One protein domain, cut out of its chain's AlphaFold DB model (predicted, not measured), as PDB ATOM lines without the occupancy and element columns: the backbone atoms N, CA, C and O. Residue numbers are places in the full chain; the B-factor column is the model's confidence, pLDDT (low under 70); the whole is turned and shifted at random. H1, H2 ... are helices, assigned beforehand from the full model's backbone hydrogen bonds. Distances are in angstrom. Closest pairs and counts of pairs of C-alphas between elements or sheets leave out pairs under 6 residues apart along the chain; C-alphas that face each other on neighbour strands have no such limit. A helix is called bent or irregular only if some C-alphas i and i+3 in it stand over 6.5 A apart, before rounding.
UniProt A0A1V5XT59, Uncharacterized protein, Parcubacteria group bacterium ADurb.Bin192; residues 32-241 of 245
ATOM      1  N   LEU A  32     147.651 150.798 148.398       92.69
ATOM      2  CA  LEU A  32     149.039 151.245 148.515       92.69
ATOM      3  C   LEU A  32     149.439 152.148 147.341       92.69
ATOM      4  O   LEU A  32     149.905 153.252 147.569       92.69
ATOM      5  N   GLU A  33     149.173 151.738 146.097       92.19
ATOM      6  CA  GLU A  33     149.517 152.545 144.914       92.19
ATOM      7  C   GLU A  33     148.782 153.895 144.878       92.19
ATOM      8  O   GLU A  33     149.313 154.880 144.366       92.19
ATOM      9  N   LEU A  34     147.557 153.952 145.407       94.44
ATOM     10  CA  LEU A  34     146.778 155.188 145.511       94.44
ATOM     11  C   LEU A  34     147.340 156.120 146.596       94.44
ATOM     12  O   LEU A  34     147.456 157.325 146.374       94.44
ATOM     13  N   VAL A  35     147.729 155.569 147.747       95.06
ATOM     14  CA  VAL A  35     148.345 156.321 148.850       95.06
ATOM     15  C   VAL A  35     149.751 156.802 148.487       95.06
ATOM     16  O   VAL A  35     150.099 157.941 148.802       95.06
ATOM     17  N   ASP A  36     150.535 155.990 147.778       93.69
ATOM     18  CA  ASP A  36     151.856 156.371 147.271       93.69
ATOM     19  C   ASP A  36     151.735 157.551 146.299       93.69
ATOM     20  O   ASP A  36     152.457 158.539 146.433       93.69
ATOM     21  N   PHE A  37     150.750 157.514 145.393       94.44
ATOM     22  CA  PHE A  37     150.465 158.632 144.494       94.44
ATOM     23  C   PHE A  37     150.106 159.917 145.260       94.44
ATOM     24  O   PHE A  37     150.621 160.992 144.947       94.44
ATOM     25  N   LEU A  38     149.250 159.835 146.285       96.06
ATOM     26  CA  LEU A  38     148.940 160.998 147.123       96.06
ATOM     27  C   LEU A  38     150.183 161.514 147.851       96.06
ATOM     28  O   LEU A  38     150.417 162.721 147.881       96.06
ATOM     29  N   SER A  39     150.993 160.618 148.407       94.25
ATOM     30  CA  SER A  39     152.206 160.968 149.154       94.25
ATOM     31  C   SER A  39     153.229 161.678 148.277       94.25
ATOM     32  O   SER A  39     153.832 162.661 148.709       94.25
ATOM     33  N   GLU A  40     153.382 161.213 147.039       92.25
ATOM     34  CA  GLU A  40     154.258 161.813 146.042       92.25
ATOM     35  C   GLU A  40     153.751 163.205 145.633       92.25
ATOM     36  O   GLU A  40     154.513 164.172 145.626       92.25
ATOM     37  N   TRP A  41     152.459 163.353 145.329       95.00
ATOM     38  CA  TRP A  41     151.967 164.534 144.616       95.00
ATOM     39  C   TRP A  41     151.182 165.558 145.451       95.00
ATOM     40  O   TRP A  41     150.921 166.659 144.950       95.00
ATOM     41  N   ARG A  42     150.841 165.272 146.720       95.12
ATOM     42  CA  ARG A  42     150.100 166.186 147.632       95.12
ATOM     43  C   ARG A  42     150.658 167.601 147.685       95.12
ATOM     44  O   ARG A  42     149.919 168.564 147.853       95.12
ATOM     45  N   ASP A  43     151.965 167.731 147.505       94.25
ATOM     46  CA  ASP A  43     152.683 168.983 147.665       94.25
ATOM     47  C   ASP A  43     152.427 170.005 146.544       94.25
ATOM     48  O   ASP A  43     152.744 171.190 146.716       94.25
ATOM     49  N   LEU A  44     151.829 169.560 145.432       94.06
ATOM     50  CA  LEU A  44     151.388 170.400 144.316       94.06
ATOM     51  C   LEU A  44     149.953 170.920 144.474       94.06
ATOM     52  O   LEU A  44     149.528 171.787 143.709       94.06
ATOM     53  N   ALA A  45     149.196 170.383 145.431       94.38
ATOM     54  CA  ALA A  45     147.788 170.694 145.616       94.38
ATOM     55  C   ALA A  45     147.558 172.031 146.343       94.38
ATOM     56  O   ALA A  45     148.453 172.616 146.958       94.38
ATOM     57  N   SER A  46     146.313 172.523 146.300       93.00
ATOM     58  CA  SER A  46     145.878 173.605 147.190       93.00
ATOM     59  C   SER A  46     145.894 173.134 148.648       93.00
ATOM     60  O   SER A  46     145.791 171.942 148.916       93.00
ATOM     61  N   LYS A  47     145.970 174.064 149.608       93.56
ATOM     62  CA  LYS A  47     146.061 173.719 151.040       93.56
ATOM     63  C   LYS A  47     144.924 172.819 151.532       93.56
ATOM     64  O   LYS A  47     145.175 171.928 152.332       93.56
ATOM     65  N   ASP A  48     143.703 173.055 151.058       95.38
ATOM     66  CA  ASP A  48     142.538 172.268 151.470       95.38
ATOM     67  C   ASP A  48     142.624 170.838 150.924       95.38
ATOM     68  O   ASP A  48     142.450 169.877 151.666       95.38
ATOM     69  N   LEU A  49     142.984 170.700 149.643       94.75
ATOM     70  CA  LEU A  49     143.135 169.403 148.986       94.75
ATOM     71  C   LEU A  49     144.350 168.625 149.525       94.75
ATOM     72  O   LEU A  49     144.299 167.407 149.658       94.75
ATOM     73  N   GLN A  50     145.424 169.334 149.879       95.88
ATOM     74  CA  GLN A  50     146.590 168.769 150.555       95.88
ATOM     75  C   GLN A  50     146.213 168.221 151.936       95.88
ATOM     76  O   GLN A  50     146.582 167.098 152.252       95.88
ATOM     77  N   ALA A  51     145.450 168.973 152.737       96.75
ATOM     78  CA  ALA A  51     145.020 168.528 154.062       96.75
ATOM     79  C   ALA A  51     144.112 167.286 154.000       96.75
ATOM     80  O   ALA A  51     144.192 166.417 154.867       96.75
ATOM     81  N   GLU A  52     143.264 167.190 152.974       96.12
ATOM     82  CA  GLU A  52     142.437 166.007 152.728       96.12
ATOM     83  C   GLU A  52     143.290 164.791 152.338       96.12
ATOM     84  O   GLU A  52     143.149 163.725 152.939       96.12
ATOM     85  N   ALA A  53     144.248 164.968 151.418       96.75
ATOM     86  CA  ALA A  53     145.209 163.926 151.058       96.75
ATOM     87  C   ALA A  53     146.051 163.471 152.267       96.75
ATOM     88  O   ALA A  53     146.220 162.273 152.479       96.75
ATOM     89  N   ASP A  54     146.516 164.405 153.102       97.00
ATOM     90  CA  ASP A  54     147.247 164.111 154.342       97.00
ATOM     91  C   ASP A  54     146.415 163.270 155.315       97.00
ATOM     92  O   ASP A  54     146.942 162.353 155.945       97.00
ATOM     93  N   GLY A  55     145.112 163.552 155.420       95.88
ATOM     94  CA  GLY A  55     144.187 162.766 156.233       95.88
ATOM     95  C   GLY A  55     144.047 161.323 155.743       95.88
ATOM     96  O   GLY A  55     144.063 160.400 156.558       95.88
ATOM     97  N   LEU A  56     143.957 161.119 154.426       95.50
ATOM     98  CA  LEU A  56     143.872 159.786 153.821       95.50
ATOM     99  C   LEU A  56     145.183 159.002 153.959       95.50
ATOM    100  O   LEU A  56     145.150 157.814 154.276       95.50
ATOM    101  N   ILE A  57     146.334 159.654 153.790       96.12
ATOM    102  CA  ILE A  57     147.646 159.027 154.016       96.12
ATOM    103  C   ILE A  57     147.778 158.607 155.488       96.12
ATOM    104  O   ILE A  57     148.081 157.452 155.776       96.12
ATOM    105  N   ALA A  58     147.455 159.501 156.428       95.81
ATOM    106  CA  ALA A  58     147.522 159.195 157.858       95.81
ATOM    107  C   ALA A  58     146.581 158.046 158.259       95.81
ATOM    108  O   ALA A  58     146.966 157.167 159.027       95.81
ATOM    109  N   ALA A  59     145.363 158.007 157.708       94.00
ATOM    110  CA  ALA A  59     144.432 156.910 157.954       94.00
ATOM    111  C   ALA A  59     144.993 155.556 157.476       94.00
ATOM    112  O   ALA A  59     144.764 154.538 158.128       94.00
ATOM    113  N   TYR A  60     145.733 155.533 156.361       94.06
ATOM    114  CA  TYR A  60     146.398 154.326 155.867       94.06
ATOM    115  C   TYR A  60     147.538 153.889 156.796       94.06
ATOM    116  O   TYR A  60     147.580 152.725 157.199       94.06
ATOM    117  N   ASP A  61     148.403 154.826 157.191       93.00
ATOM    118  CA  ASP A  61     149.533 154.573 158.094       93.00
ATOM    119  C   ASP A  61     149.078 154.060 159.471       93.00
ATOM    120  O   ASP A  61     149.715 153.185 160.066       93.00
ATOM    121  N   ASP A  62     147.928 154.541 159.952       95.06
ATOM    122  CA  ASP A  62     147.287 154.096 161.194       95.06
ATOM    123  C   ASP A  62     146.580 152.728 161.063       95.06
ATOM    124  O   ASP A  62     146.021 152.210 162.037       95.06
ATOM    125  N   GLY A  63     146.579 152.122 159.871       90.12
ATOM    126  CA  GLY A  63     145.936 150.837 159.593       90.12
ATOM    127  C   GLY A  63     144.407 150.900 159.579       90.12
ATOM    128  O   GLY A  63     143.744 149.880 159.797       90.12
ATOM    129  N   GLN A  64     143.827 152.083 159.356       90.56
ATOM    130  CA  GLN A  64     142.384 152.231 159.214       90.56
ATOM    131  C   GLN A  64     141.931 151.646 157.876       90.56
ATOM    132  O   GLN A  64     142.583 151.804 156.844       90.56
ATOM    133  N   ASN A  65     140.791 150.958 157.888       85.12
ATOM    134  CA  ASN A  65     140.237 150.387 156.670       85.12
ATOM    135  C   ASN A  65     139.607 151.500 155.825       85.12
ATOM    136  O   ASN A  65     138.648 152.131 156.268       85.12
ATOM    137  N   GLN A  66     140.135 151.715 154.624       86.00
ATOM    138  CA  GLN A  66     139.606 152.680 153.663       86.00
ATOM    139  C   GLN A  66     138.764 151.960 152.613       86.00
ATOM    140  O   GLN A  66     139.118 150.859 152.180       86.00
ATOM    141  N   ASP A  67     137.657 152.573 152.192       91.19
ATOM    142  CA  ASP A  67     136.921 152.068 151.039       91.19
ATOM    143  C   ASP A  67     137.725 152.343 149.766       91.19
ATOM    144  O   ASP A  67     138.049 153.486 149.446       91.19
ATOM    145  N   LEU A  68     138.062 151.277 149.034       89.56
ATOM    146  CA  LEU A  68     138.886 151.380 147.830       89.56
ATOM    147  C   LEU A  68     138.217 152.247 146.756       89.56
ATOM    148  O   LEU A  68     138.913 152.959 146.037       89.56
ATOM    149  N   ALA A  69     136.889 152.183 146.632       89.19
ATOM    150  CA  ALA A  69     136.184 152.952 145.616       89.19
ATOM    151  C   ALA A  69     136.171 154.448 145.951       89.19
ATOM    152  O   ALA A  69     136.465 155.248 145.069       89.19
ATOM    153  N   GLU A  70     135.892 154.813 147.205       91.06
ATOM    154  CA  GLU A  70     135.974 156.206 147.670       91.06
ATOM    155  C   GLU A  70     137.395 156.771 147.540       91.06
ATOM    156  O   GLU A  70     137.573 157.869 147.010       91.06
ATOM    157  N   LEU A  71     138.420 156.014 147.954       93.12
ATOM    158  CA  LEU A  71     139.813 156.450 147.825       93.12
ATOM    159  C   LEU A  71     140.188 156.676 146.361       93.12
ATOM    160  O   LEU A  71     140.800 157.683 146.023       93.12
ATOM    161  N   ALA A  72     139.835 155.749 145.478       91.56
ATOM    162  CA  ALA A  72     140.196 155.870 144.076       91.56
ATOM    163  C   ALA A  72     139.447 157.004 143.360       91.56
ATOM    164  O   ALA A  72     140.040 157.668 142.514       91.56
ATOM    165  N   GLU A  73     138.185 157.265 143.718       92.00
ATOM    166  CA  GLU A  73     137.441 158.433 143.231       92.00
ATOM    167  C   GLU A  73     138.115 159.737 143.678       92.00
ATOM    168  O   GLU A  73     138.348 160.628 142.857       92.00
ATOM    169  N   PHE A  74     138.514 159.818 144.953       95.19
ATOM    170  CA  PHE A  74     139.275 160.956 145.461       95.19
ATOM    171  C   PHE A  74     140.603 161.126 144.720       95.19
ATOM    172  O   PHE A  74     140.923 162.231 144.289       95.19
ATOM    173  N   VAL A  75     141.376 160.049 144.542       95.31
ATOM    174  CA  VAL A  75     142.669 160.113 143.849       95.31
ATOM    175  C   VAL A  75     142.503 160.522 142.385       95.31
ATOM    176  O   VAL A  75     143.317 161.303 141.894       95.31
ATOM    177  N   GLU A  76     141.461 160.059 141.690       93.56
ATOM    178  CA  GLU A  76     141.177 160.478 140.313       93.56
ATOM    179  C   GLU A  76     140.878 161.987 140.241       93.56
ATOM    180  O   GLU A  76     141.486 162.691 139.428       93.56
ATOM    181  N   ASP A  77     140.016 162.524 141.118       95.00
ATOM    182  CA  ASP A  77     139.751 163.972 141.174       95.00
ATOM    183  C   ASP A  77     141.004 164.767 141.571       95.00
ATOM    184  O   ASP A  77     141.357 165.761 140.928       95.00
ATOM    185  N   PHE A  78     141.728 164.297 142.587       96.75
ATOM    186  CA  PHE A  78     142.979 164.882 143.049       96.75
ATOM    187  C   PHE A  78     143.994 164.980 141.901       96.75
ATOM    188  O   PHE A  78     144.516 166.065 141.626       96.75
ATOM    189  N   ALA A  79     144.220 163.879 141.180       95.88
ATOM    190  CA  ALA A  79     145.137 163.801 140.051       95.88
ATOM    191  C   ALA A  79     144.756 164.786 138.940       95.88
ATOM    192  O   ALA A  79     145.620 165.502 138.430       95.88
ATOM    193  N   TRP A  80     143.464 164.899 138.611       96.25
ATOM    194  CA  TRP A  80     142.982 165.887 137.646       96.25
ATOM    195  C   TRP A  80     143.208 167.329 138.099       96.25
ATOM    196  O   TRP A  80     143.531 168.194 137.277       96.25
ATOM    197  N   ARG A  81     143.040 167.625 139.389       96.31
ATOM    198  CA  ARG A  81     143.244 168.979 139.923       96.31
ATOM    199  C   ARG A  81     144.694 169.429 139.823       96.31
ATOM    200  O   ARG A  81     144.930 170.589 139.500       96.31
ATOM    201  N   ILE A  82     145.644 168.524 140.045       96.31
ATOM    202  CA  ILE A  82     147.078 168.836 139.983       96.31
ATOM    203  C   ILE A  82     147.699 168.623 138.596       96.31
ATOM    204  O   ILE A  82     148.835 169.040 138.372       96.31
ATOM    205  N   TRP A  83     146.979 167.992 137.662       97.00
ATOM    206  CA  TRP A  83     147.482 167.672 136.324       97.00
ATOM    207  C   TRP A  83     148.130 168.867 135.600       97.00
ATOM    208  O   TRP A  83     149.253 168.709 135.122       97.00
ATOM    209  N   PRO A  84     147.531 170.079 135.579       97.00
ATOM    210  CA  PRO A  84     148.133 171.230 134.900       97.00
ATOM    211  C   PRO A  84     149.502 171.626 135.461       97.00
ATOM    212  O   PRO A  84     150.381 172.048 134.715       97.00
ATOM    213  N   VAL A  85     149.695 171.466 136.774       95.94
ATOM    214  CA  VAL A  85     150.975 171.742 137.436       95.94
ATOM    215  C   VAL A  85     151.999 170.669 137.074       95.94
ATOM    216  O   VAL A  85     153.137 171.000 136.755       95.94
ATOM    217  N   ARG A  86     151.597 169.391 137.065       95.81
ATOM    218  CA  ARG A  86     152.468 168.276 136.656       95.81
ATOM    219  C   ARG A  86     152.940 168.434 135.211       95.81
ATOM    220  O   ARG A  86     154.136 168.323 134.959       95.81
ATOM    221  N   PHE A  87     152.026 168.781 134.306       96.00
ATOM    222  CA  PHE A  87     152.339 169.128 132.920       96.00
ATOM    223  C   PHE A  87     153.339 170.286 132.844       96.00
ATOM    224  O   PHE A  87     154.392 170.156 132.228       96.00
ATOM    225  N   ALA A  88     153.058 171.397 133.531       96.19
ATOM    226  CA  ALA A  88     153.932 172.565 133.512       96.19
ATOM    227  C   ALA A  88     155.341 172.259 134.036       96.19
ATOM    228  O   ALA A  88     156.325 172.776 133.507       96.19
ATOM    229  N   MET A  89     155.445 171.427 135.075       95.50
ATOM    230  CA  MET A  89     156.726 170.971 135.604       95.50
ATOM    231  C   MET A  89     157.482 170.122 134.586       95.50
ATOM    232  O   MET A  89     158.659 170.388 134.351       95.50
ATOM    233  N   GLU A  90     156.824 169.141 133.971       94.19
ATOM    234  CA  GLU A  90     157.462 168.268 132.984       94.19
ATOM    235  C   GLU A  90     157.943 169.056 131.759       94.19
ATOM    236  O   GLU A  90     159.115 168.966 131.403       94.19
ATOM    237  N   GLU A  91     157.102 169.922 131.188       94.88
ATOM    238  CA  GLU A  91     157.465 170.772 130.045       94.88
ATOM    239  C   GLU A  91     158.601 171.747 130.370       94.88
ATOM    240  O   GLU A  91     159.518 171.955 129.577       94.88
ATOM    241  N   PHE A  92     158.590 172.346 131.561       95.69
ATOM    242  CA  PHE A  92     159.666 173.247 131.953       95.69
ATOM    243  C   PHE A  92     160.991 172.495 132.116       95.69
ATOM    244  O   PHE A  92     162.011 172.926 131.576       95.69
ATOM    245  N   PHE A  93     161.001 171.389 132.864       95.00
ATOM    246  CA  PHE A  93     162.228 170.649 133.165       95.00
ATOM    247  C   PHE A  93     162.753 169.832 131.981       95.00
ATOM    248  O   PHE A  93     163.956 169.566 131.938       95.00
ATOM    249  N   SER A  94     161.912 169.516 130.993       91.88
ATOM    250  CA  SER A  94     162.347 168.868 129.757       91.88
ATOM    251  C   SER A  94     163.253 169.773 128.914       91.88
ATOM    252  O   SER A  94     164.131 169.268 128.211       91.88
ATOM    253  N   GLU A  95     163.117 171.100 129.007       89.25
ATOM    254  CA  GLU A  95     163.922 172.060 128.247       89.25
ATOM    255  C   GLU A  95     164.563 173.141 129.127       89.25
ATOM    256  O   GLU A  95     165.716 173.008 129.546       89.25
ATOM    257  N   GLN A  96     163.840 174.230 129.392       91.62
ATOM    258  CA  GLN A  96     164.374 175.464 129.984       91.62
ATOM    259  C   GLN A  96     164.942 175.241 131.394       91.62
ATOM    260  O   GLN A  96     165.948 175.840 131.779       91.62
ATOM    261  N   GLY A  97     164.305 174.353 132.152       93.69
ATOM    262  CA  GLY A  97     164.652 173.985 133.514       93.69
ATOM    263  C   GLY A  97     165.690 172.878 133.635       93.69
ATOM    264  O   GLY A  97     166.123 172.610 134.752       93.69
ATOM    265  N   ALA A  98     166.129 172.242 132.545       94.50
ATOM    266  CA  ALA A  98     166.949 171.030 132.629       94.50
ATOM    267  C   ALA A  98     168.282 171.241 133.376       94.50
ATOM    268  O   ALA A  98     168.709 170.400 134.168       94.50
ATOM    269  N   LEU A  99     168.937 172.390 133.170       93.62
ATOM    270  CA  LEU A  99     170.160 172.740 133.904       93.62
ATOM    271  C   LEU A  99     169.876 173.054 135.377       93.62
ATOM    272  O   LEU A  99     170.634 172.638 136.250       93.62
ATOM    273  N   VAL A 100     168.765 173.742 135.657       95.19
ATOM    274  CA  VAL A 100     168.331 174.055 137.027       95.19
ATOM    275  C   VAL A 100     168.054 172.771 137.803       95.19
ATOM    276  O   VAL A 100     168.467 172.638 138.954       95.19
ATOM    277  N   GLU A 101     167.383 171.817 137.162       96.12
ATOM    278  CA  GLU A 101     167.122 170.493 137.706       96.12
ATOM    279  C   GLU A 101     168.426 169.768 138.031       96.12
ATOM    280  O   GLU A 101     168.633 169.334 139.164       96.12
ATOM    281  N   TRP A 102     169.337 169.703 137.056       95.62
ATOM    282  CA  TRP A 102     170.628 169.049 137.212       95.62
ATOM    283  C   TRP A 102     171.394 169.584 138.424       95.62
ATOM    284  O   TRP A 102     171.883 168.806 139.249       95.62
ATOM    285  N   ASP A 103     171.499 170.909 138.534       95.25
ATOM    286  CA  ASP A 103     172.254 171.570 139.594       95.25
ATOM    287  C   ASP A 103     171.615 171.345 140.966       95.25
ATOM    288  O   ASP A 103     172.321 171.063 141.937       95.25
ATOM    289  N   ARG A 104     170.280 171.402 141.054       96.44
ATOM    290  CA  ARG A 104     169.555 171.162 142.309       96.44
ATOM    291  C   ARG A 104     169.677 169.722 142.779       96.44
ATOM    292  O   ARG A 104     169.997 169.507 143.946       96.44
ATOM    293  N   VAL A 105     169.486 168.753 141.887       96.81
ATOM    294  CA  VAL A 105     169.618 167.332 142.237       96.81
ATOM    295  C   VAL A 105     171.053 167.024 142.642       96.81
ATOM    296  O   VAL A 105     171.281 166.480 143.718       96.81
ATOM    297  N   SER A 106     172.038 167.467 141.853       95.75
ATOM    298  CA  SER A 106     173.460 167.253 142.163       95.75
ATOM    299  C   SER A 106     173.877 167.866 143.506       95.75
ATOM    300  O   SER A 106     174.781 167.349 144.160       95.75
ATOM    301  N   ALA A 107     173.243 168.966 143.925       95.69
ATOM    302  CA  ALA A 107     173.506 169.604 145.212       95.69
ATOM    303  C   ALA A 107     172.824 168.905 146.401       95.69
ATOM    304  O   ALA A 107     173.301 169.041 147.530       95.69
ATOM    305  N   ALA A 108     171.721 168.194 146.163       96.12
ATOM    306  CA  ALA A 108     170.893 167.590 147.203       96.12
ATOM    307  C   ALA A 108     171.204 166.104 147.457       96.12
ATOM    308  O   ALA A 108     171.042 165.640 148.586       96.12
ATOM    309  N   VAL A 109     171.706 165.369 146.461       96.94
ATOM    310  CA  VAL A 109     172.177 163.986 146.656       96.94
ATOM    311  C   VAL A 109     173.484 163.928 147.466       96.94
ATOM    312  O   VAL A 109     174.229 164.906 147.606       96.94
ATOM    313  N   ARG A 110     173.833 162.744 147.977       96.81
ATOM    314  CA  ARG A 110     175.132 162.465 148.604       96.81
ATOM    315  C   ARG A 110     176.279 162.828 147.667       96.81
ATOM    316  O   ARG A 110     176.248 162.580 146.465       96.81
ATOM    317  N   ARG A 111     177.385 163.303 148.251       96.31
ATOM    318  CA  ARG A 111     178.599 163.697 147.508       96.31
ATOM    319  C   ARG A 111     179.139 162.602 146.578       96.31
ATOM    320  O   ARG A 111     179.678 162.926 145.527       96.31
ATOM    321  N   SER A 112     179.028 161.329 146.965       96.12
ATOM    322  CA  SER A 112     179.427 160.195 146.123       96.12
ATOM    323  C   SER A 112     178.566 160.094 144.865       96.12
ATOM    324  O   SER A 112     179.110 159.989 143.769       96.12
ATOM    325  N   THR A 113     177.247 160.192 145.021       97.00
ATOM    326  CA  THR A 113     176.256 160.149 143.941       97.00
ATOM    327  C   THR A 113     176.412 161.356 143.020       97.00
ATOM    328  O   THR A 113     176.558 161.186 141.813       97.00
ATOM    329  N   ALA A 114     176.553 162.561 143.582       97.00
ATOM    330  CA  ALA A 114     176.837 163.780 142.820       97.00
ATOM    331  C   ALA A 114     178.114 163.654 141.972       97.00
ATOM    332  O   ALA A 114     178.152 164.075 140.816       97.00
ATOM    333  N   HIS A 115     179.171 163.047 142.524       96.31
ATOM    334  CA  HIS A 115     180.411 162.824 141.785       96.31
ATOM    335  C   HIS A 115     180.230 161.829 140.628       96.31
ATOM    336  O   HIS A 115     180.796 162.044 139.555       96.31
ATOM    337  N   LEU A 116     179.434 160.768 140.818       95.94
ATOM    338  CA  LEU A 116     179.075 159.836 139.744       95.94
ATOM    339  C   LEU A 116     178.274 160.542 138.647       95.94
ATOM    340  O   LEU A 116     178.665 160.459 137.486       95.94
ATOM    341  N   MET A 117     177.246 161.311 139.014       96.56
ATOM    342  CA  MET A 117     176.456 162.120 138.078       96.56
ATOM    343  C   MET A 117     177.344 163.061 137.262       96.56
ATOM    344  O   MET A 117     177.266 163.090 136.037       96.56
ATOM    345  N   GLN A 118     178.246 163.798 137.916       94.88
ATOM    346  CA  GLN A 118     179.134 164.740 137.235       94.88
ATOM    347  C   GLN A 118     180.104 164.038 136.276       94.88
ATOM    348  O   GLN A 118     180.330 164.524 135.167       94.88
ATOM    349  N   ARG A 119     180.671 162.896 136.681       94.88
ATOM    350  CA  ARG A 119     181.539 162.096 135.808       94.88
ATOM    351  C   ARG A 119     180.773 161.541 134.615       94.88
ATOM    352  O   ARG A 119     181.279 161.638 133.502       94.88
ATOM    353  N   PHE A 120     179.571 161.020 134.843       95.19
ATOM    354  CA  PHE A 120     178.717 160.479 133.794       95.19
ATOM    355  C   PHE A 120     178.338 161.555 132.775       95.19
ATOM    356  O   PHE A 120     178.509 161.354 131.577       95.19
ATOM    357  N   LYS A 121     177.951 162.750 133.246       93.94
ATOM    358  CA  LYS A 121     177.690 163.924 132.395       93.94
ATOM    359  C   LYS A 121     178.851 164.214 131.445       93.94
ATOM    360  O   LYS A 121     178.647 164.481 130.266       93.94
ATOM    361  N   GLN A 122     180.079 164.164 131.962       92.19
ATOM    362  CA  GLN A 122     181.286 164.453 131.189       92.19
ATOM    363  C   GLN A 122     181.647 163.336 130.205       92.19
ATOM    364  O   GLN A 122     182.119 163.638 129.113       92.19
ATOM    365  N   SER A 123     181.456 162.067 130.579       92.88
ATOM    366  CA  SER A 123     181.818 160.930 129.727       92.88
ATOM    367  C   SER A 123     180.784 160.635 128.644       92.88
ATOM    368  O   SER A 123     181.169 160.369 127.511       92.88
ATOM    369  N   ALA A 124     179.496 160.686 128.989       91.62
ATOM    370  CA  ALA A 124     178.383 160.386 128.088       91.62
ATOM    371  C   ALA A 124     177.880 161.625 127.326       91.62
ATOM    372  O   ALA A 124     177.147 161.506 126.351       91.62
ATOM    373  N   GLY A 125     178.272 162.833 127.751       90.19
ATOM    374  CA  GLY A 125     177.871 164.082 127.101       90.19
ATOM    375  C   GLY A 125     176.422 164.505 127.366       90.19
ATOM    376  O   GLY A 125     175.948 165.433 126.708       90.19
ATOM    377  N   CYS A 126     175.735 163.871 128.324       91.19
ATOM    378  CA  CYS A 126     174.362 164.208 128.703       91.19
ATOM    379  C   CYS A 126     174.252 165.678 129.133       91.19
ATOM    380  O   CYS A 126     175.042 166.177 129.937       91.19
ATOM    381  N   GLN A 127     173.244 166.374 128.625       87.88
ATOM    382  CA  GLN A 127     172.915 167.748 128.998       87.88
ATOM    383  C   GLN A 127     171.774 167.804 130.018       87.88
ATOM    384  O   GLN A 127     171.711 168.758 130.797       87.88
ATOM    385  N   LYS A 128     170.919 166.773 130.051       92.81
ATOM    386  CA  LYS A 128     169.717 166.694 130.897       92.81
ATOM    387  C   LYS A 128     169.731 165.448 131.785       92.81
ATOM    388  O   LYS A 128     170.359 164.448 131.441       92.81
ATOM    389  N   LEU A 129     169.016 165.487 132.914       92.50
ATOM    390  CA  LEU A 129     168.887 164.308 133.784       92.50
ATOM    391  C   LEU A 129     168.142 163.169 133.089       92.50
ATOM    392  O   LEU A 129     168.576 162.029 133.202       92.50
ATOM    393  N   ASP A 130     167.107 163.463 132.302       91.94
ATOM    394  CA  ASP A 130     166.399 162.428 131.534       91.94
ATOM    395  C   ASP A 130     167.296 161.696 130.538       91.94
ATOM    396  O   ASP A 130     167.141 160.496 130.336       91.94
ATOM    397  N   GLU A 131     168.255 162.399 129.931       93.00
ATOM    398  CA  GLU A 131     169.232 161.774 129.038       93.00
ATOM    399  C   GLU A 131     170.152 160.829 129.808       93.00
ATOM    400  O   GLU A 131     170.458 159.753 129.313       93.00
ATOM    401  N   MET A 132     170.565 161.205 131.023       94.44
ATOM    402  CA  MET A 132     171.375 160.343 131.886       94.44
ATOM    403  C   MET A 132     170.596 159.100 132.324       94.44
ATOM    404  O   MET A 132     171.127 158.000 132.222       94.44
ATOM    405  N   LEU A 133     169.355 159.266 132.791       91.62
ATOM    406  CA  LEU A 133     168.515 158.173 133.298       91.62
ATOM    407  C   LEU A 133     168.135 157.160 132.209       91.62
ATOM    408  O   LEU A 133     167.912 155.993 132.507       91.62
ATOM    409  N   ARG A 134     168.061 157.602 130.948       92.56
ATOM    410  CA  ARG A 134     167.740 156.755 129.789       92.56
ATOM    411  C   ARG A 134     168.977 156.249 129.043       92.56
ATOM    412  O   ARG A 134     168.826 155.601 128.013       92.56
ATOM    413  N   HIS A 135     170.184 156.578 129.502       95.50
ATOM    414  CA  HIS A 135     171.416 156.191 128.821       95.50
ATOM    415  C   HIS A 135     171.728 154.704 129.045       95.50
ATOM    416  O   HIS A 135     171.635 154.221 130.170       95.50
ATOM    417  N   ASP A 136     172.193 154.003 128.008       92.62
ATOM    418  CA  ASP A 136     172.475 152.556 128.058       92.62
ATOM    419  C   ASP A 136     173.453 152.169 129.188       92.62
ATOM    420  O   ASP A 136     173.282 151.164 129.872       92.62
ATOM    421  N   ASP A 137     174.464 153.007 129.435       92.88
ATOM    422  CA  ASP A 137     175.454 152.799 130.506       92.88
ATOM    423  C   ASP A 137     174.983 153.214 131.920       92.88
ATOM    424  O   ASP A 137     175.771 153.149 132.875       92.88
ATOM    425  N   TYR A 138     173.737 153.676 132.089       91.12
ATOM    426  CA  TYR A 138     173.230 154.164 133.378       91.12
ATOM    427  C   TYR A 138     173.281 153.070 134.450       91.12
ATOM    428  O   TYR A 138     173.919 153.246 135.489       91.12
ATOM    429  N   GLU A 139     172.716 151.899 134.153       91.00
ATOM    430  CA  GLU A 139     172.666 150.753 135.075       91.00
ATOM    431  C   GLU A 139     174.051 150.153 135.371       91.00
ATOM    432  O   GLU A 139     174.253 149.485 136.384       91.00
ATOM    433  N   LEU A 140     175.039 150.407 134.505       90.88
ATOM    434  CA  LEU A 140     176.428 150.005 134.738       90.88
ATOM    435  C   LEU A 140     177.143 150.941 135.720       90.88
ATOM    436  O   LEU A 140     178.114 150.536 136.366       90.88
ATOM    437  N   THR A 141     176.692 152.194 135.817       91.62
ATOM    438  CA  THR A 141     177.347 153.238 136.614       91.62
ATOM    439  C   THR A 141     176.687 153.438 137.974       91.62
ATOM    440  O   THR A 141     177.390 153.592 138.976       91.62
ATOM    441  N   PHE A 142     175.356 153.447 138.016       95.19
ATOM    442  CA  PHE A 142     174.569 153.712 139.216       95.19
ATOM    443  C   PHE A 142     173.997 152.406 139.747       95.19
ATOM    444  O   PHE A 142     173.404 151.631 139.000       95.19
ATOM    445  N   LYS A 143     174.177 152.140 141.044       94.69
ATOM    446  CA  LYS A 143     173.501 151.009 141.679       94.69
ATOM    447  C   LYS A 143     172.123 151.465 142.126       94.69
ATOM    448  O   LYS A 143     171.856 152.652 142.279       94.69
ATOM    449  N   GLU A 144     171.291 150.493 142.467       93.50
ATOM    450  CA  GLU A 144     169.923 150.693 142.949       93.50
ATOM    451  C   GLU A 144     169.804 151.751 144.065       93.50
ATOM    452  O   GLU A 144     168.846 152.516 144.095       93.50
ATOM    453  N   ALA A 145     170.787 151.832 144.970       93.44
ATOM    454  CA  ALA A 145     170.793 152.831 146.037       93.44
ATOM    455  C   ALA A 145     171.009 154.261 145.517       93.44
ATOM    456  O   ALA A 145     170.359 155.181 146.005       93.44
ATOM    457  N   GLU A 146     171.912 154.454 144.549       95.19
ATOM    458  CA  GLU A 146     172.117 155.755 143.914       95.19
ATOM    459  C   GLU A 146     170.951 156.118 142.988       95.19
ATOM    460  O   GLU A 146     170.543 157.274 142.967       95.19
ATOM    461  N   THR A 147     170.383 155.143 142.270       94.00
ATOM    462  CA  THR A 147     169.204 155.344 141.416       94.00
ATOM    463  C   THR A 147     168.016 155.853 142.224       94.00
ATOM    464  O   THR A 147     167.495 156.919 141.909       94.00
ATOM    465  N   ARG A 148     167.660 155.164 143.319       91.31
ATOM    466  CA  ARG A 148     166.573 155.603 144.209       91.31
ATOM    467  C   ARG A 148     166.829 156.985 144.793       91.31
ATOM    468  O   ARG A 148     165.945 157.826 144.798       91.31
ATOM    469  N   GLU A 149     168.055 157.240 145.249       94.81
ATOM    470  CA  GLU A 149     168.413 158.555 145.779       94.81
ATOM    471  C   GLU A 149     168.217 159.669 144.741       94.81
ATOM    472  O   GLU A 149     167.699 160.731 145.081       94.81
ATOM    473  N   ILE A 150     168.632 159.447 143.489       95.31
ATOM    474  CA  ILE A 150     168.452 160.423 142.411       95.31
ATOM    475  C   ILE A 150     166.964 160.655 142.148       95.31
ATOM    476  O   ILE A 150     166.568 161.810 142.038       95.31
ATOM    477  N   GLU A 151     166.155 159.601 142.060       91.88
ATOM    478  CA  GLU A 151     164.714 159.690 141.793       91.88
ATOM    479  C   GLU A 151     163.968 160.447 142.905       91.88
ATOM    480  O   GLU A 151     163.287 161.436 142.614       91.88
ATOM    481  N   ASP A 152     164.191 160.078 144.170       89.19
ATOM    482  CA  ASP A 152     163.568 160.720 145.335       89.19
ATOM    483  C   ASP A 152     163.927 162.215 145.409       89.19
ATOM    484  O   ASP A 152     163.071 163.092 145.573       89.19
ATOM    485  N   VAL A 153     165.219 162.529 145.254       94.69
ATOM    486  CA  VAL A 153     165.714 163.909 145.308       94.69
ATOM    487  C   VAL A 153     165.244 164.715 144.103       94.69
ATOM    488  O   VAL A 153     164.948 165.902 144.246       94.69
ATOM    489  N   ARG A 154     165.169 164.104 142.916       94.81
ATOM    490  CA  ARG A 154     164.697 164.754 141.690       94.81
ATOM    491  C   ARG A 154     163.278 165.256 141.854       94.81
ATOM    492  O   ARG A 154     163.035 166.435 141.595       94.81
ATOM    493  N   HIS A 155     162.376 164.400 142.321       91.06
ATOM    494  CA  HIS A 155     160.989 164.785 142.551       91.06
ATOM    495  C   HIS A 155     160.882 165.962 143.528       91.06
ATOM    496  O   HIS A 155     160.350 167.019 143.177       91.06
ATOM    497  N   GLN A 156     161.503 165.846 144.707       92.12
ATOM    498  CA  GLN A 156     161.468 166.910 145.713       92.12
ATOM    499  C   GLN A 156     162.090 168.219 145.201       92.12
ATOM    500  O   GLN A 156     161.542 169.299 145.421       92.12
ATOM    501  N   ALA A 157     163.208 168.148 144.472       94.88
ATOM    502  CA  ALA A 157     163.873 169.323 143.915       94.88
ATOM    503  C   ALA A 157     162.982 170.084 142.922       94.88
ATOM    504  O   ALA A 157     162.993 171.322 142.913       94.88
ATOM    505  N   ARG A 158     162.204 169.363 142.102       95.00
ATOM    506  CA  ARG A 158     161.228 169.964 141.184       95.00
ATOM    507  C   ARG A 158     160.088 170.634 141.954       95.00
ATOM    508  O   ARG A 158     159.766 171.788 141.666       95.00
ATOM    509  N   VAL A 159     159.517 169.945 142.944       93.81
ATOM    510  CA  VAL A 159     158.436 170.461 143.804       93.81
ATOM    511  C   VAL A 159     158.872 171.735 144.537       93.81
ATOM    512  O   VAL A 159     158.164 172.745 144.516       93.81
ATOM    513  N   ASP A 160     160.065 171.733 145.132       94.75
ATOM    514  CA  ASP A 160     160.625 172.891 145.836       94.75
ATOM    515  C   ASP A 160     160.856 174.078 144.892       94.75
ATOM    516  O   ASP A 160     160.647 175.240 145.264       94.75
ATOM    517  N   TYR A 161     161.288 173.809 143.656       95.81
ATOM    518  CA  TYR A 161     161.477 174.854 142.657       95.81
ATOM    519  C   TYR A 161     160.144 175.476 142.230       95.81
ATOM    520  O   TYR A 161     160.033 176.700 142.236       95.81
ATOM    521  N   TRP A 162     159.125 174.657 141.952       94.12
ATOM    522  CA  TRP A 162     157.761 175.124 141.673       94.12
ATOM    523  C   TRP A 162     157.229 176.020 142.797       94.12
ATOM    524  O   TRP A 162     156.818 177.151 142.546       94.12
ATOM    525  N   ARG A 163     157.324 175.565 144.054       92.38
ATOM    526  CA  ARG A 163     156.860 176.323 145.229       92.38
ATOM    527  C   ARG A 163     157.559 177.668 145.398       92.38
ATOM    528  O   ARG A 163     156.948 178.621 145.874       92.38
ATOM    529  N   SER A 164     158.843 177.732 145.051       95.00
ATOM    530  CA  SER A 164     159.641 178.952 145.180       95.00
ATOM    531  C   SER A 164     159.535 179.899 143.980       95.00
ATOM    532  O   SER A 164     159.874 181.068 144.145       95.00
ATOM    533  N   HIS A 165     159.058 179.428 142.821       95.62
ATOM    534  CA  HIS A 165     158.990 180.197 141.568       95.62
ATOM    535  C   HIS A 165     157.661 179.990 140.810       95.62
ATOM    536  O   HIS A 165     157.681 179.654 139.619       95.62
ATOM    537  N   PRO A 166     156.488 180.168 141.447       91.56
ATOM    538  CA  PRO A 166     155.196 179.875 140.820       91.56
ATOM    539  C   PRO A 166     154.952 180.681 139.532       91.56
ATOM    540  O   PRO A 166     154.316 180.200 138.593       91.56
ATOM    541  N   GLU A 167     155.493 181.896 139.441       94.56
ATOM    542  CA  GLU A 167     155.380 182.757 138.264       94.56
ATOM    543  C   GLU A 167     156.033 182.160 137.010       94.56
ATOM    544  O   GLU A 167     155.516 182.375 135.911       94.56
ATOM    545  N   THR A 168     157.100 181.363 137.171       95.12
ATOM    546  CA  THR A 168     157.837 180.724 136.062       95.12
ATOM    547  C   THR A 168     156.947 179.762 135.276       95.12
ATOM    548  O   THR A 168     157.061 179.645 134.060       95.12
ATOM    549  N   PHE A 169     156.011 179.114 135.962       95.62
ATOM    550  CA  PHE A 169     155.157 178.072 135.398       95.62
ATOM    551  C   PHE A 169     153.738 178.567 135.096       95.62
ATOM    552  O   PHE A 169     152.921 177.801 134.594       95.62
ATOM    553  N   SER A 170     153.419 179.831 135.392       94.69
ATOM    554  CA  SER A 170     152.061 180.379 135.264       94.69
ATOM    555  C   SER A 170     151.464 180.196 133.863       94.69
ATOM    556  O   SER A 170     150.320 179.765 133.731       94.69
ATOM    557  N   VAL A 171     152.252 180.453 132.814       96.44
ATOM    558  CA  VAL A 171     151.829 180.287 131.415       96.44
ATOM    559  C   VAL A 171     151.582 178.814 131.084       96.44
ATOM    560  O   VAL A 171     150.513 178.481 130.579       96.44
ATOM    561  N   LEU A 172     152.526 177.935 131.437       96.56
ATOM    562  CA  LEU A 172     152.418 176.493 131.193       96.56
ATOM    563  C   LEU A 172     151.272 175.855 131.988       96.56
ATOM    564  O   LEU A 172     150.615 174.944 131.504       96.56
ATOM    565  N   THR A 173     150.973 176.363 133.184       96.69
ATOM    566  CA  THR A 173     149.845 175.883 133.996       96.69
ATOM    567  C   THR A 173     148.513 176.230 133.327       96.69
ATOM    568  O   THR A 173     147.608 175.404 133.289       96.69
ATOM    569  N   VAL A 174     148.388 177.431 132.747       97.50
ATOM    570  CA  VAL A 174     147.193 177.827 131.979       97.50
ATOM    571  C   VAL A 174     147.050 177.000 130.699       97.50
ATOM    572  O   VAL A 174     145.935 176.685 130.288       97.50
ATOM    573  N   GLU A 175     148.157 176.652 130.050       96.69
ATOM    574  CA  GLU A 175     148.149 175.732 128.913       96.69
ATOM    575  C   GLU A 175     147.716 174.322 129.327       96.69
ATOM    576  O   GLU A 175     146.797 173.763 128.727       96.69
ATOM    577  N   GLY A 176     148.279 173.802 130.419       97.19
ATOM    578  CA  GLY A 176     147.891 172.520 130.995       97.19
ATOM    579  C   GLY A 176     146.413 172.469 131.393       97.19
ATOM    580  O   GLY A 176     145.757 171.448 131.209       97.19
ATOM    581  N   GLU A 177     145.843 173.576 131.870       97.62
ATOM    582  CA  GLU A 177     144.406 173.677 132.146       97.62
ATOM    583  C   GLU A 177     143.553 173.468 130.885       97.62
ATOM    584  O   GLU A 177     142.602 172.686 130.895       97.62
ATOM    585  N   LYS A 178     143.935 174.081 129.758       97.25
ATOM    586  CA  LYS A 178     143.229 173.898 128.479       97.25
ATOM    587  C   LYS A 178     143.338 172.465 127.962       97.25
ATOM    588  O   LYS A 178     142.351 171.914 127.478       97.25
ATOM    589  N   LEU A 179     144.526 171.865 128.066       96.88
ATOM    590  CA  LEU A 179     144.749 170.470 127.679       96.88
ATOM    591  C   LEU A 179     143.904 169.529 128.538       96.88
ATOM    592  O   LEU A 179     143.202 168.673 128.003       96.88
ATOM    593  N   ARG A 180     143.877 169.753 129.857       96.81
ATOM    594  CA  ARG A 180     143.034 169.008 130.795       96.81
ATOM    595  C   ARG A 180     141.558 169.058 130.410       96.81
ATOM    596  O   ARG A 180     140.899 168.022 130.402       96.81
ATOM    597  N   GLU A 181     141.029 170.243 130.112       96.56
ATOM    598  CA  GLU A 181     139.640 170.401 129.660       96.56
ATOM    599  C   GLU A 181     139.380 169.650 128.345       96.56
ATOM    600  O   GLU A 181     138.323 169.037 128.181       96.56
ATOM    601  N   GLY A 182     140.350 169.654 127.426       95.88
ATOM    602  CA  GLY A 182     140.320 168.848 126.204       95.88
ATOM    603  C   GLY A 182     140.236 167.350 126.489       95.88
ATOM    604  O   GLY A 182     139.351 166.678 125.961       95.88
ATOM    605  N   TYR A 183     141.091 166.837 127.376       95.88
ATOM    606  CA  TYR A 183     141.081 165.424 127.755       95.88
ATOM    607  C   TYR A 183     139.788 165.000 128.424       95.88
ATOM    608  O   TYR A 183     139.244 163.961 128.059       95.88
ATOM    609  N   LYS A 184     139.279 165.796 129.371       95.25
ATOM    610  CA  LYS A 184     138.010 165.495 130.043       95.25
ATOM    611  C   LYS A 184     136.876 165.365 129.035       95.25
ATOM    612  O   LYS A 184     136.185 164.358 129.048       95.25
ATOM    613  N   ARG A 185     136.772 166.305 128.089       95.69
ATOM    614  CA  ARG A 185     135.765 166.249 127.022       95.69
ATOM    615  C   ARG A 185     135.847 164.951 126.219       95.69
ATOM    616  O   ARG A 185     134.837 164.288 126.042       95.69
ATOM    617  N   ILE A 186     137.039 164.574 125.753       94.12
ATOM    618  CA  ILE A 186     137.210 163.355 124.947       94.12
ATOM    619  C   ILE A 186     136.889 162.099 125.767       94.12
ATOM    620  O   ILE A 186     136.265 161.173 125.255       94.12
ATOM    621  N   LEU A 187     137.300 162.056 127.036       93.62
ATOM    622  CA  LEU A 187     137.014 160.927 127.921       93.62
ATOM    623  C   LEU A 187     135.519 160.805 128.238       93.62
ATOM    624  O   LEU A 187     135.012 159.687 128.236       93.62
ATOM    625  N   ASP A 188     134.814 161.920 128.440       93.88
ATOM    626  CA  ASP A 188     133.360 161.937 128.644       93.88
ATOM    627  C   ASP A 188     132.622 161.396 127.408       93.88
ATOM    628  O   ASP A 188     131.666 160.631 127.521       93.88
ATOM    629  N   GLU A 189     133.094 161.736 126.210       93.81
ATOM    630  CA  GLU A 189     132.527 161.212 124.968       93.81
ATOM    631  C   GLU A 189     132.826 159.723 124.746       93.81
ATOM    632  O   GLU A 189     131.961 158.974 124.286       93.81
ATOM    633  N   LEU A 190     134.033 159.263 125.087       91.50
ATOM    634  CA  LEU A 190     134.357 157.835 125.068       91.50
ATOM    635  C   LEU A 190     133.488 157.060 126.064       91.50
ATOM    636  O   LEU A 190     133.009 155.978 125.727       91.50
ATOM    637  N   GLU A 191     133.241 157.612 127.251       92.62
ATOM    638  CA  GLU A 191     132.329 157.035 128.241       92.62
ATOM    639  C   GLU A 191     130.901 156.927 127.677       92.62
ATOM    640  O   GLU A 191     130.275 155.870 127.782       92.62
ATOM    641  N   GLU A 192     130.403 157.954 126.980       92.31
ATOM    642  CA  GLU A 192     129.103 157.886 126.300       92.31
ATOM    643  C   GLU A 192     129.062 156.743 125.270       92.31
ATOM    644  O   GLU A 192     128.093 155.977 125.214       92.31
ATOM    645  N   ILE A 193     130.114 156.578 124.463       89.62
ATOM    646  CA  ILE A 193     130.216 155.476 123.491       89.62
ATOM    647  C   ILE A 193     130.216 154.121 124.208       89.62
ATOM    648  O   ILE A 193     129.501 153.211 123.790       89.62
ATOM    649  N   VAL A 194     130.952 153.984 125.313       90.00
ATOM    650  CA  VAL A 194     130.982 152.756 126.123       90.00
ATOM    651  C   VAL A 194     129.591 152.395 126.646       90.00
ATOM    652  O   VAL A 194     129.235 151.214 126.639       90.00
ATOM    653  N   GLN A 195     128.809 153.385 127.081       89.94
ATOM    654  CA  GLN A 195     127.473 153.188 127.653       89.94
ATOM    655  C   GLN A 195     126.388 152.921 126.602       89.94
ATOM    656  O   GLN A 195     125.390 152.263 126.901       89.94
ATOM    657  N   THR A 196     126.555 153.441 125.384       88.38
ATOM    658  CA  THR A 196     125.520 153.403 124.335       88.38
ATOM    659  C   THR A 196     125.760 152.353 123.251       88.38
ATOM    660  O   THR A 196     124.803 151.934 122.599       88.38
ATOM    661  N   SER A 197     127.002 151.906 123.058       86.81
ATOM    662  CA  SER A 197     127.349 150.822 122.134       86.81
ATOM    663  C   SER A 197     127.224 149.452 122.806       86.81
ATOM    664  O   SER A 197     127.362 149.319 124.021       86.81
ATOM    665  N   ALA A 198     127.004 148.402 122.013       82.50
ATOM    666  CA  ALA A 198     126.943 147.019 122.487       82.50
ATOM    667  C   ALA A 198     128.098 146.173 121.923       82.50
ATOM    668  O   ALA A 198     128.691 146.504 120.897       82.50
ATOM    669  N   GLY A 199     128.395 145.055 122.588       84.69
ATOM    670  CA  GLY A 199     129.361 144.065 122.107       84.69
ATOM    671  C   GLY A 199     130.808 144.568 122.090       84.69
ATOM    672  O   GLY A 199     131.234 145.304 122.981       84.69
ATOM    673  N   SER A 200     131.559 144.158 121.066       86.94
ATOM    674  CA  SER A 200     133.006 144.386 120.961       86.94
ATOM    675  C   SER A 200     133.395 145.862 120.974       86.94
ATOM    676  O   SER A 200     134.426 146.209 121.538       86.94
ATOM    677  N   LEU A 201     132.556 146.742 120.415       87.31
ATOM    678  CA  LEU A 201     132.828 148.178 120.371       87.31
ATOM    679  C   LEU A 201     132.837 148.809 121.775       87.31
ATOM    680  O   LEU A 201     133.700 149.629 122.073       87.31
ATOM    681  N   SER A 202     131.914 148.401 122.657       87.75
ATOM    682  CA  SER A 202     131.875 148.877 124.052       87.75
ATOM    683  C   SER A 202     133.088 148.384 124.846       87.75
ATOM    684  O   SER A 202     133.676 149.139 125.620       87.75
ATOM    685  N   GLU A 203     133.497 147.128 124.640       89.00
ATOM    686  CA  GLU A 203     134.675 146.556 125.301       89.00
ATOM    687  C   GLU A 203     135.975 147.232 124.849       89.00
ATOM    688  O   GLU A 203     136.808 147.582 125.688       89.00
ATOM    689  N   GLU A 204     136.130 147.468 123.545       90.06
ATOM    690  CA  GLU A 204     137.300 148.141 122.984       90.06
ATOM    691  C   GLU A 204     137.394 149.597 123.457       90.06
ATOM    692  O   GLU A 204     138.433 150.010 123.980       90.06
ATOM    693  N   ALA A 205     136.295 150.354 123.363       89.12
ATOM    694  CA  ALA A 205     136.240 151.733 123.839       89.12
ATOM    695  C   ALA A 205     136.542 151.820 125.346       89.12
ATOM    696  O   ALA A 205     137.285 152.702 125.781       89.12
ATOM    697  N   ARG A 206     136.064 150.857 126.152       90.44
ATOM    698  CA  ARG A 206     136.358 150.796 127.594       90.44
ATOM    699  C   ARG A 206     137.838 150.534 127.861       90.44
ATOM    700  O   ARG A 206     138.430 151.195 128.718       90.44
ATOM    701  N   ALA A 207     138.449 149.593 127.140       89.88
ATOM    702  CA  ALA A 207     139.877 149.307 127.263       89.88
ATOM    703  C   ALA A 207     140.722 150.534 126.888       89.88
ATOM    704  O   ALA A 207     141.664 150.891 127.603       89.88
ATOM    705  N   LYS A 208     140.338 151.226 125.811       90.62
ATOM    706  CA  LYS A 208     140.994 152.449 125.351       90.62
ATOM    707  C   LYS A 208     140.886 153.580 126.368       90.62
ATOM    708  O   LYS A 208     141.904 154.159 126.743       90.62
ATOM    709  N   MET A 209     139.679 153.851 126.860       91.44
ATOM    710  CA  MET A 209     139.423 154.855 127.890       91.44
ATOM    711  C   MET A 209     140.231 154.572 129.161       91.44
ATOM    712  O   MET A 209     140.877 155.472 129.690       91.44
ATOM    713  N   THR A 210     140.278 153.312 129.607       89.75
ATOM    714  CA  THR A 210     141.076 152.903 130.777       89.75
ATOM    715  C   THR A 210     142.567 153.173 130.555       89.75
ATOM    716  O   THR A 210     143.237 153.725 131.428       89.75
ATOM    717  N   SER A 211     143.094 152.838 129.372       90.56
ATOM    718  CA  SER A 211     144.494 153.100 129.022       90.56
ATOM    719  C   SER A 211     144.820 154.594 128.961       90.56
ATOM    720  O   SER A 211     145.889 154.998 129.420       90.56
ATOM    721  N   LEU A 212     143.922 155.412 128.408       91.62
ATOM    722  CA  LEU A 212     144.093 156.862 128.340       91.62
ATOM    723  C   LEU A 212     144.045 157.494 129.731       91.62
ATOM    724  O   LEU A 212     144.914 158.301 130.050       91.62
ATOM    725  N   LYS A 213     143.098 157.082 130.583       90.62
ATOM    726  CA  LYS A 213     143.038 157.527 131.982       90.62
ATOM    727  C   LYS A 213     144.326 157.186 132.731       90.62
ATOM    728  O   LYS A 213     144.869 158.054 133.405       90.62
ATOM    729  N   ASP A 214     144.861 155.973 132.579       90.06
ATOM    730  CA  ASP A 214     146.127 155.593 133.225       90.06
ATOM    731  C   ASP A 214     147.289 156.512 132.812       90.06
ATOM    732  O   ASP A 214     147.996 157.057 133.663       90.06
ATOM    733  N   ARG A 215     147.453 156.727 131.504       91.75
ATOM    734  CA  ARG A 215     148.526 157.561 130.942       91.75
ATOM    735  C   ARG A 215     148.392 159.027 131.346       91.75
ATOM    736  O   ARG A 215     149.336 159.614 131.863       91.75
ATOM    737  N   ILE A 216     147.214 159.608 131.152       92.25
ATOM    738  CA  ILE A 216     146.999 161.042 131.358       92.25
ATOM    739  C   ILE A 216     146.913 161.348 132.853       92.25
ATOM    740  O   ILE A 216     147.693 162.145 133.364       92.25
ATOM    741  N   VAL A 217     146.001 160.696 133.574       89.75
ATOM    742  CA  VAL A 217     145.661 161.057 134.960       89.75
ATOM    743  C   VAL A 217     146.769 160.639 135.913       89.75
ATOM    744  O   VAL A 217     147.304 161.463 136.654       89.75
ATOM    745  N   TYR A 218     147.162 159.368 135.871       87.25
ATOM    746  CA  TYR A 218     148.102 158.827 136.847       87.25
ATOM    747  C   TYR A 218     149.550 159.058 136.435       87.25
ATOM    748  O   TYR A 218     150.324 159.578 137.235       87.25
ATOM    749  N   ARG A 219     149.937 158.769 135.188       88.50
ATOM    750  CA  ARG A 219     151.327 158.998 134.746       88.50
ATOM    751  C   ARG A 219     151.629 160.458 134.415       88.50
ATOM    752  O   ARG A 219     152.799 160.815 134.349       88.50
ATOM    753  N   GLY A 220     150.607 161.306 134.272       89.50
ATOM    754  CA  GLY A 220     150.800 162.720 133.942       89.50
ATOM    755  C   GLY A 220     151.296 162.934 132.511       89.50
ATOM    756  O   GLY A 220     151.898 163.963 132.228       89.50
ATOM    757  N   GLU A 221     151.093 161.955 131.627       92.19
ATOM    758  CA  GLU A 221     151.582 161.999 130.252       92.19
ATOM    759  C   GLU A 221     150.797 163.026 129.425       92.19
ATOM    760  O   GLU A 221     149.563 163.056 129.452       92.19
ATOM    761  N   HIS A 222     151.517 163.833 128.643       92.62
ATOM    762  CA  HIS A 222     150.930 164.674 127.608       92.62
ATOM    763  C   HIS A 222     150.692 163.840 126.340       92.62
ATOM    764  O   HIS A 222     151.628 163.469 125.632       92.62
ATOM    765  N   VAL A 223     149.424 163.540 126.057       92.62
ATOM    766  CA  VAL A 223     148.989 162.880 124.817       92.62
ATOM    767  C   VAL A 223     148.429 163.949 123.873       92.62
ATOM    768  O   VAL A 223     147.512 164.655 124.281       92.62
ATOM    769  N   PRO A 224     148.915 164.109 122.631       94.06
ATOM    770  CA  PRO A 224     148.381 165.129 121.728       94.06
ATOM    771  C   PRO A 224     146.861 165.003 121.552       94.06
ATOM    772  O   PRO A 224     146.352 163.906 121.295       94.06
ATOM    773  N   LEU A 225     146.135 166.117 121.704       93.50
ATOM    774  CA  LEU A 225     144.671 166.127 121.599       93.50
ATOM    775  C   LEU A 225     144.216 165.684 120.210       93.50
ATOM    776  O   LEU A 225     143.246 164.943 120.106       93.50
ATOM    777  N   GLU A 226     144.954 166.054 119.166       92.69
ATOM    778  CA  GLU A 226     144.664 165.678 117.784       92.69
ATOM    779  C   GLU A 226     144.645 164.155 117.618       92.69
ATOM    780  O   GLU A 226     143.726 163.603 117.021       92.69
ATOM    781  N   THR A 227     145.615 163.454 118.214       90.94
ATOM    782  CA  THR A 227     145.663 161.986 118.185       90.94
ATOM    783  C   THR A 227     144.454 161.375 118.892       90.94
ATOM    784  O   THR A 227     143.877 160.408 118.405       90.94
ATOM    785  N   MET A 228     144.039 161.939 120.028       92.19
ATOM    786  CA  MET A 228     142.858 161.454 120.746       92.19
ATOM    787  C   MET A 228     141.553 161.748 119.994       92.19
ATOM    788  O   MET A 228     140.625 160.942 120.036       92.19
ATOM    789  N   GLU A 229     141.471 162.881 119.295       92.31
ATOM    790  CA  GLU A 229     140.321 163.248 118.463       92.31
ATOM    791  C   GLU A 229     140.193 162.337 117.235       92.31
ATOM    792  O   GLU A 229     139.091 161.880 116.934       92.31
ATOM    793  N   GLU A 230     141.300 162.020 116.558       90.62
ATOM    794  CA  GLU A 230     141.329 161.052 115.451       90.62
ATOM    795  C   GLU A 230     140.822 159.673 115.897       90.62
ATOM    796  O   GLU A 230     140.003 159.047 115.219       90.62
ATOM    797  N   GLU A 231     141.252 159.217 117.074       87.50
ATOM    798  CA  GLU A 231     140.780 157.962 117.661       87.50
ATOM    799  C   GLU A 231     139.293 158.023 118.037       87.50
ATOM    800  O   GLU A 231     138.551 157.071 117.800       87.50
ATOM    801  N   LEU A 232     138.816 159.145 118.580       90.56
ATOM    802  CA  LEU A 232     137.399 159.333 118.894       90.56
ATOM    803  C   LEU A 232     136.519 159.307 117.634       90.56
ATOM    804  O   LEU A 232     135.423 158.743 117.666       90.56
ATOM    805  N   ILE A 233     136.988 159.882 116.521       91.19
ATOM    806  CA  ILE A 233     136.290 159.826 115.226       91.19
ATOM    807  C   ILE A 233     136.096 158.371 114.794       91.19
ATOM    808  O   ILE A 233     134.974 158.000 114.450       91.19
ATOM    809  N   TYR A 234     137.132 157.536 114.905       89.75
ATOM    810  CA  TYR A 234     137.025 156.106 114.607       89.75
ATOM    811  C   TYR A 234     135.892 155.433 115.402       89.75
ATOM    812  O   TYR A 234     135.043 154.759 114.817       89.75
ATOM    813  N   TYR A 235     135.814 155.655 116.719       89.56
ATOM    814  CA  TYR A 235     134.766 155.048 117.550       89.56
ATOM    815  C   TYR A 235     133.358 155.570 117.230       89.56
ATOM    816  O   TYR A 235     132.396 154.796 117.263       89.56
ATOM    817  N   ARG A 236     133.221 156.859 116.893       89.00
ATOM    818  CA  ARG A 236     131.945 157.445 116.450       89.00
ATOM    819  C   ARG A 236     131.472 156.820 115.135       89.00
ATOM    820  O   ARG A 236     130.322 156.405 115.052       89.00
ATOM    821  N   GLU A 237     132.355 156.691 114.147       89.25
ATOM    822  CA  GLU A 237     132.023 156.086 112.851       89.25
ATOM    823  C   GLU A 237     131.622 154.612 112.997       89.25
ATOM    824  O   GLU A 237     130.626 154.182 112.421       89.25
ATOM    825  N   GLN A 238     132.342 153.840 113.819       84.38
ATOM    826  CA  GLN A 238     132.011 152.432 114.081       84.38
ATOM    827  C   GLN A 238     130.649 152.259 114.765       84.38
ATOM    828  O   GLN A 238     129.944 151.291 114.489       84.38
ATOM    829  N   LYS A 239     130.249 153.200 115.630       82.56
ATOM    830  CA  LYS A 239     128.932 153.196 116.289       82.56
ATOM    831  C   LYS A 239     127.778 153.403 115.299       82.56
ATOM    832  O   LYS A 239     126.671 152.934 115.557       82.56
ATOM    833  N   GLU A 240     128.016 154.104 114.193       79.44
ATOM    834  CA  GLU A 240     127.003 154.399 113.171       79.44
ATOM    835  C   GLU A 240     126.852 153.290 112.115       79.44
ATOM    836  O   GLU A 240     125.878 153.296 111.355       79.44
ATOM    837  N   LEU A 241     127.778 152.325 112.058       74.12
ATOM    838  CA  LEU A 241     127.694 151.215 111.110       74.12
ATOM    839  C   LEU A 241     126.554 150.253 111.489       74.12
ATOM    840  O   LEU A 241     126.422 149.873 112.654       74.12
TER     841      LEU A 241
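This is residues 32 to 241 of the 245 residues of an uncharacterized protein of Parcubacteria group bacterium ADurb.Bin192 (UniProt A0A1V5XT59). Three groups of helices make three lobes round the arm H3b in the middle: a bundle of H1, H2 and H3a, a long bundle of H9, H10 and H11, and a cluster of H4 to H8. The long bundle and the cluster make the two ends of the longest axis, and H8 and H9 meet near their ends at a corner. The printed part has 210 residues with eleven named helices, H1 to H11 in chain order, and no named strand, an all helix class. It is only just compact, close to loose, with a radius of gyration of the C-alphas of 20.1 A and spans of 62 by 43 by 36 A.

H1, residues 32 to 44, begins with C-alpha 32 at (149.039, 151.245, 148.515); it is irregular, C-alphas 40 and 43 being 7.5 A apart. H2 is residues 47 to 61. H3, residues 68 to 94, was assigned by its hydrogen bonds as one helix but is bent, with C-alphas 81 and 84 7.4 A apart; its arms are H3a, residues 68 to 81, and H3b, residues 84 to 94. H4 is residues 98 to 108, H5 111 to 124, H6 129 to 133 and H7 138 to 141. H8, residues 144 to 164, is 30.2 A long. H9, residues 166 to 196, is 43.0 A long and irregular, C-alphas 168 and 171 being 7.6 A apart, with a kink of 38 degrees near residue 173. H10 is residues 200 to 218, 26.2 A; H11, residues 225 to 240, ends with C-alpha 240 at (127.003, 154.399, 113.171).

H1, H2 and H3a form an up and down bundle, each running against the one before. H1 and H2, a hairpin, touch at C-alphas 42 and 50, 5.2 A. H3b touches H9 at C-alphas 84 and 176, 4.1 A, at a steep tilt of 60 degrees. H4 touches H8 at C-alphas 105 and 154, 5.6 A, and hairpin partner H5 at C-alphas 106 and 114, 4.9 A. H6 only just touches H4 and H5, with 3 pairs of C-alphas within 8 A each; H7 is close to H5 but not clearly touching, 7.5 A. H9, H10 and H11 form a second up and down bundle; H9 and H10 touch at C-alphas 194 and 202, 4.5 A. Every O i to N i+4 pair is within hydrogen-bond range in H2, H3a, H3b, H4, H5, H6, H8, H10 and H11, but 7 of 9 in H1 and 25 of 27 in H9; H7 is too short for one.

The farthest C-alphas, those of Arg 111 and Leu 241, are 63.8 A apart. The printed part has no cut and no long link. Mean pLDDT of the printed part is 93.0, and no printed residue is under 70.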